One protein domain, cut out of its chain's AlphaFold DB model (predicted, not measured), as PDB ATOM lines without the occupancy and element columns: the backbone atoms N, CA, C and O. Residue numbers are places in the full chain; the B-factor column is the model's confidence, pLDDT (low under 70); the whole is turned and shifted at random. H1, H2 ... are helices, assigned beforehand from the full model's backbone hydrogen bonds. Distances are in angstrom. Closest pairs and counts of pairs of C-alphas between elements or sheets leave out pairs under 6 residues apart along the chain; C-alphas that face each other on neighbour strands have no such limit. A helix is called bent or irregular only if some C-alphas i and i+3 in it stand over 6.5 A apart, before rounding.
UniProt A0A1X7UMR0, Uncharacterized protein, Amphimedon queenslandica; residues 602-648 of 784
ATOM      1  N   SER A 602      19.011 -42.123 -43.183       74.94
ATOM      2  CA  SER A 602      18.790 -43.498 -42.716       74.94
ATOM      3  C   SER A 602      20.106 -44.267 -42.588       74.94
ATOM      4  O   SER A 602      21.116 -43.918 -43.207       74.94
ATOM      5  N   SER A 603      20.086 -45.380 -41.852       75.44
ATOM      6  CA  SER A 603      21.242 -46.275 -41.690       75.44
ATOM      7  C   SER A 603      21.850 -46.750 -43.018       75.44
ATOM      8  O   SER A 603      23.052 -47.001 -43.085       75.44
ATOM      9  N   LYS A 604      21.051 -46.827 -44.090       72.06
ATOM     10  CA  LYS A 604      21.518 -47.176 -45.441       72.06
ATOM     11  C   LYS A 604      22.161 -45.993 -46.176       72.06
ATOM     12  O   LYS A 604      23.127 -46.190 -46.905       72.06
ATOM     13  N   HIS A 605      21.663 -44.771 -45.975       76.94
ATOM     14  CA  HIS A 605      22.199 -43.564 -46.616       76.94
ATOM     15  C   HIS A 605      23.417 -42.985 -45.883       76.94
ATOM     16  O   HIS A 605      24.273 -42.358 -46.506       76.94
ATOM     17  N   ILE A 606      23.517 -43.182 -44.564       80.44
ATOM     18  CA  ILE A 606      24.527 -42.517 -43.736       80.44
ATOM     19  C   ILE A 606      25.954 -42.861 -44.175       80.44
ATOM     20  O   ILE A 606      26.805 -41.982 -44.189       80.44
ATOM     21  N   TRP A 607      26.203 -44.086 -44.645       80.31
ATOM     22  CA  TRP A 607      27.512 -44.492 -45.166       80.31
ATOM     23  C   TRP A 607      27.918 -43.714 -46.420       80.31
ATOM     24  O   TRP A 607      29.040 -43.219 -46.502       80.31
ATOM     25  N   LEU A 608      26.995 -43.546 -47.370       77.62
ATOM     26  CA  LEU A 608      27.228 -42.752 -48.580       77.62
ATOM     27  C   LEU A 608      27.402 -41.270 -48.240       77.62
ATOM     28  O   LEU A 608      28.330 -40.632 -48.729       77.62
ATOM     29  N   MET A 609      26.566 -40.751 -47.339       78.56
ATOM     30  CA  MET A 609      26.667 -39.381 -46.844       78.56
ATOM     31  C   MET A 609      28.027 -39.122 -46.183       78.56
ATOM     32  O   MET A 609      28.645 -38.098 -46.455       78.56
ATOM     33  N   MET A 610      28.524 -40.057 -45.371       83.69
ATOM     34  CA  MET A 610      29.842 -39.959 -44.741       83.69
ATOM     35  C   MET A 610      30.961 -39.936 -45.782       83.69
ATOM     36  O   MET A 610      31.836 -39.082 -45.696       83.69
ATOM     37  N   ILE A 611      30.912 -40.797 -46.805       83.88
ATOM     38  CA  ILE A 611      31.889 -40.773 -47.906       83.88
ATOM     39  C   ILE A 611      31.847 -39.423 -48.633       83.88
ATOM     40  O   ILE A 611      32.893 -38.817 -48.857       83.88
ATOM     41  N   SER A 612      30.657 -38.910 -48.958       80.69
ATOM     42  CA  SER A 612      30.509 -37.603 -49.605       80.69
ATOM     43  C   SER A 612      31.037 -36.461 -48.737       80.69
ATOM     44  O   SER A 612      31.727 -35.590 -49.255       80.69
ATOM     45  N   ILE A 613      30.778 -36.476 -47.425       84.62
ATOM     46  CA  ILE A 613      31.308 -35.482 -46.478       84.62
ATOM     47  C   ILE A 613      32.834 -35.583 -46.385       84.62
ATOM     48  O   ILE A 613      33.510 -34.555 -46.360       84.62
ATOM     49  N   ILE A 614      33.400 -36.791 -46.378       87.62
ATOM     50  CA  ILE A 614      34.853 -37.010 -46.369       87.62
ATOM     51  C   ILE A 614      35.484 -36.461 -47.653       87.62
ATOM     52  O   ILE A 614      36.444 -35.701 -47.586       87.62
ATOM     53  N   VAL A 615      34.926 -36.767 -48.828       85.88
ATOM     54  CA  VAL A 615      35.421 -36.228 -50.108       85.88
ATOM     55  C   VAL A 615      35.277 -34.705 -50.152       85.88
ATOM     56  O   VAL A 615      36.208 -34.002 -50.550       85.88
ATOM     57  N   LEU A 616      34.138 -34.179 -49.701       82.00
ATOM     58  CA  LEU A 616      33.891 -32.744 -49.656       82.00
ATOM     59  C   LEU A 616      34.905 -32.039 -48.740       82.00
ATOM     60  O   LEU A 616      35.498 -31.042 -49.141       82.00
ATOM     61  N   SER A 617      35.149 -32.576 -47.544       82.38
ATOM     62  CA  SER A 617      36.030 -31.974 -46.535       82.38
ATOM     63  C   SER A 617      37.523 -32.158 -46.802       82.38
ATOM     64  O   SER A 617      38.286 -31.262 -46.458       82.38
ATOM     65  N   LEU A 618      37.953 -33.267 -47.412       81.31
ATOM     66  CA  LEU A 618      39.375 -33.558 -47.647       81.31
ATOM     67  C   LEU A 618      39.865 -33.174 -49.044       81.31
ATOM     68  O   LEU A 618      41.055 -32.924 -49.218       81.31
ATOM     69  N   ILE A 619      38.979 -33.127 -50.041       77.81
ATOM     70  CA  ILE A 619      39.367 -32.911 -51.442       77.81
ATOM     71  C   ILE A 619      38.762 -31.616 -51.979       77.81
ATOM     72  O   ILE A 619      39.484 -30.760 -52.487       77.81
ATOM     73  N   VAL A 620      37.444 -31.441 -51.853       78.94
ATOM     74  CA  VAL A 620      36.735 -30.350 -52.543       78.94
ATOM     75  C   VAL A 620      36.895 -29.003 -51.841       78.94
ATOM     76  O   VAL A 620      37.104 -28.008 -52.519       78.94
ATOM     77  N   ILE A 621      36.801 -28.949 -50.510       81.00
ATOM     78  CA  ILE A 621      36.918 -27.712 -49.716       81.00
ATOM     79  C   ILE A 621      38.381 -27.264 -49.527       81.00
ATOM     80  O   ILE A 621      38.648 -26.063 -49.636       81.00
ATOM     81  N   PRO A 622      39.359 -28.160 -49.281       81.62
ATOM     82  CA  PRO A 622      40.741 -27.737 -49.076       81.62
ATOM     83  C   PRO A 622      41.375 -27.130 -50.324       81.62
ATOM     84  O   PRO A 622      42.168 -26.201 -50.208       81.62
ATOM     85  N   LEU A 623      41.014 -27.604 -51.519       78.00
ATOM     86  CA  LEU A 623      41.629 -27.150 -52.766       78.00
ATOM     87  C   LEU A 623      41.377 -25.642 -53.033       78.00
ATOM     88  O   LEU A 623      42.353 -24.911 -53.212       78.00
ATOM     89  N   PRO A 624      40.137 -25.112 -52.965       76.81
ATOM     90  CA  PRO A 624      39.868 -23.674 -53.040       76.81
ATOM     91  C   PRO A 624      40.445 -22.889 -51.863       76.81
ATOM     92  O   PRO A 624      40.943 -21.785 -52.063       76.81
ATOM     93  N   LEU A 625      40.424 -23.444 -50.645       80.06
ATOM     94  CA  LEU A 625      40.996 -22.777 -49.469       80.06
ATOM     95  C   LEU A 625      42.508 -22.573 -49.612       80.06
ATOM     96  O   LEU A 625      43.011 -21.495 -49.301       80.06
ATOM     97  N   ILE A 626      43.232 -23.563 -50.134       80.69
ATOM     98  CA  ILE A 626      44.664 -23.443 -50.429       80.69
ATOM     99  C   ILE A 626      44.885 -22.402 -51.537       80.69
ATOM    100  O   ILE A 626      45.760 -21.547 -51.393       80.69
ATOM    101  N   LEU A 627      44.063 -22.400 -52.595       77.00
ATOM    102  CA  LEU A 627      44.110 -21.376 -53.651       77.00
ATOM    103  C   LEU A 627      43.865 -19.952 -53.116       77.00
ATOM    104  O   LEU A 627      44.497 -19.010 -53.596       77.00
ATOM    105  N   LEU A 628      42.992 -19.793 -52.115       78.38
ATOM    106  CA  LEU A 628      42.660 -18.511 -51.487       78.38
ATOM    107  C   LEU A 628      43.746 -18.011 -50.533       78.38
ATOM    108  O   LEU A 628      44.093 -16.831 -50.544       78.38
ATOM    109  N   LEU A 629      44.241 -18.901 -49.672       80.19
ATOM    110  CA  LEU A 629      45.097 -18.551 -48.542       80.19
ATOM    111  C   LEU A 629      46.575 -18.484 -48.931       80.19
ATOM    112  O   LEU A 629      47.317 -17.688 -48.363       80.19
ATOM    113  N   TYR A 630      47.019 -19.269 -49.917       78.94
ATOM    114  CA  TYR A 630      48.426 -19.321 -50.328       78.94
ATOM    115  C   TYR A 630      49.012 -17.980 -50.820       78.94
ATOM    116  O   TYR A 630      50.186 -17.731 -50.547       78.94
ATOM    117  N   PRO A 631      48.272 -17.081 -51.503       75.75
ATOM    118  CA  PRO A 631      48.766 -15.742 -51.842       75.75
ATOM    119  C   PRO A 631      49.015 -14.823 -50.635       75.75
ATOM    120  O   PRO A 631      49.747 -13.845 -50.766       75.75
ATOM    121  N   LEU A 632      48.431 -15.106 -49.462       77.81
ATOM    122  CA  LEU A 632      48.590 -14.264 -48.276       77.81
ATOM    123  C   LEU A 632      49.991 -14.433 -47.680       77.81
ATOM    124  O   LEU A 632      50.419 -15.535 -47.329       77.81
ATOM    125  N   GLN A 633      50.693 -13.317 -47.474       71.81
ATOM    126  CA  GLN A 633      52.062 -13.325 -46.944       71.81
ATOM    127  C   GLN A 633      52.168 -13.997 -45.565       71.81
ATOM    128  O   GLN A 633      53.163 -14.658 -45.272       71.81
ATOM    129  N   VAL A 634      51.134 -13.870 -44.727       76.69
ATOM    130  CA  VAL A 634      51.062 -14.511 -43.401       76.69
ATOM    131  C   VAL A 634      51.091 -16.039 -43.524       76.69
ATOM    132  O   VAL A 634      51.807 -16.712 -42.785       76.69
ATOM    133  N   VAL A 635      50.378 -16.586 -44.510       78.25
ATOM    134  CA  VAL A 635      50.276 -18.028 -44.761       78.25
ATOM    135  C   VAL A 635      51.567 -18.559 -45.375       78.25
ATOM    136  O   VAL A 635      52.056 -19.598 -44.946       78.25
ATOM    137  N   GLN A 636      52.192 -17.818 -46.295       74.31
ATOM    138  CA  GLN A 636      53.497 -18.193 -46.856       74.31
ATOM    139  C   GLN A 636      54.599 -18.227 -45.789       74.31
ATOM    140  O   GLN A 636      55.410 -19.154 -45.775       74.31
ATOM    141  N   ARG A 637      54.607 -17.260 -44.859       76.62
ATOM    142  CA  ARG A 637      55.532 -17.255 -43.710       76.62
ATOM    143  C   ARG A 637      55.262 -18.425 -42.762       76.62
ATOM    144  O   ARG A 637      56.213 -19.038 -42.285       76.62
ATOM    145  N   CYS A 638      53.995 -18.765 -42.521       77.69
ATOM    146  CA  CYS A 638      53.608 -19.916 -41.703       77.69
ATOM    147  C   CYS A 638      54.033 -21.247 -42.349       77.69
ATOM    148  O   CYS A 638      54.730 -22.033 -41.718       77.69
ATOM    149  N   LEU A 639      53.722 -21.457 -43.635       77.56
ATOM    150  CA  LEU A 639      54.108 -22.644 -44.415       77.56
ATOM    151  C   LEU A 639      55.627 -22.824 -44.524       77.56
ATOM    152  O   LEU A 639      56.118 -23.949 -44.625       77.56
ATOM    153  N   HIS A 640      56.377 -21.721 -44.524       76.88
ATOM    154  CA  HIS A 640      57.834 -21.764 -44.487       76.88
ATOM    155  C   HIS A 640      58.357 -22.180 -43.105       76.88
ATOM    156  O   HIS A 640      59.251 -23.018 -43.034       76.88
ATOM    157  N   ARG A 641      57.759 -21.668 -42.015       78.62
ATOM    158  CA  ARG A 641      58.095 -22.060 -40.633       78.62
ATOM    159  C   ARG A 641      57.717 -23.507 -40.298       78.62
ATOM    160  O   ARG A 641      58.379 -24.111 -39.467       78.62
ATOM    161  N   THR A 642      56.687 -24.066 -40.934       75.94
ATOM    162  CA  THR A 642      56.228 -25.449 -40.704       75.94
ATOM    163  C   THR A 642      56.841 -26.477 -41.662       75.94
ATOM    164  O   THR A 642      56.436 -27.633 -41.640       75.94
ATOM    165  N   HIS A 643      57.793 -26.088 -42.523       72.38
ATOM    166  CA  HIS A 643      58.395 -26.938 -43.569       72.38
ATOM    167  C   HIS A 643      57.404 -27.557 -44.584       72.38
ATOM    168  O   HIS A 643      57.796 -28.377 -45.412       72.38
ATOM    169  N   LEU A 644      56.140 -27.120 -44.601       71.94
ATOM    170  CA  LEU A 644      55.097 -27.621 -45.510       71.94
ATOM    171  C   LEU A 644      55.166 -27.002 -46.922       71.94
ATOM    172  O   LEU A 644      54.430 -27.407 -47.822       71.94
ATOM    173  N   ASN A 645      56.065 -26.042 -47.156       70.94
ATOM    174  CA  ASN A 645      56.290 -25.409 -48.461       70.94
ATOM    175  C   ASN A 645      57.138 -26.289 -49.410       70.94
ATOM    176  O   ASN A 645      58.242 -25.921 -49.815       70.94
ATOM    177  N   HIS A 646      56.638 -27.485 -49.733       77.19
ATOM    178  CA  HIS A 646      57.316 -28.447 -50.605       77.19
ATOM    179  C   HIS A 646      57.304 -27.997 -52.080       77.19
ATOM    180  O   HIS A 646      56.357 -27.352 -52.540       77.19
ATOM    181  N   ARG A 647      58.314 -28.402 -52.872       78.31
ATOM    182  CA  ARG A 647      58.412 -28.072 -54.316       78.31
ATOM    183  C   ARG A 647      57.147 -28.447 -55.100       78.31
ATOM    184  O   ARG A 647      56.771 -27.732 -56.021       78.31
ATOM    185  N   ALA A 648      56.481 -29.534 -54.706       77.44
ATOM    186  CA  ALA A 648      55.234 -29.998 -55.314       77.44
ATOM    187  C   ALA A 648      54.065 -29.019 -55.102       77.44
ATOM    188  O   ALA A 648      53.347 -28.727 -56.052       77.44
TER     189      ALA A 648
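Overview. This is residues 602 to 648 of the 784 residues of an uncharacterized protein of Amphimedon queenslandica (UniProt A0A1X7UMR0). Two helices, H1 and H2, follow each other end to end as a long arm, and a third, H3, turns off at its far end to make a corner. The printed part has 47 residues with three named helices, in the order H1, H2, H3, and no named strand, an all-helix class. It is an extended rod, with a radius of gyration of the C-alphas of 15.6 A and spans of 45 by 18 by 16 A.

Along the chain. H1, residues 606 to 620, begins at C-alpha 606 (24.527, -42.517, -43.736) and is 19.4 A long. It is neither bent nor irregular, but only just: C-alphas 617 and 620 are 6.3 A apart. H2, residues 622 to 629, is 10.2 A long. H3, residues 633 to 641, is 12.4 A long and ends at C-alpha 641 (58.095, -22.060, -40.633).

Arrangement. H1 and H2 meet only through their link. H2 and H3 are close but not clearly touching, their closest C-alphas, of Leu 629 and Val 635, 6.4 A apart. They run opposite ways at a steep tilt of 63 degrees. H1 and H3 are apart. Every O i to N i+4 pair is within hydrogen-bond range in H1, H2 and H3.

Size, cuts and confidence. The C-alphas farthest apart, of Lys 604 and Gln 633, are 45.6 A apart. Residues 602 to 625 stand free. Both links are tight. The printed part has no cut, and no printed residue is under 70 in pLDDT.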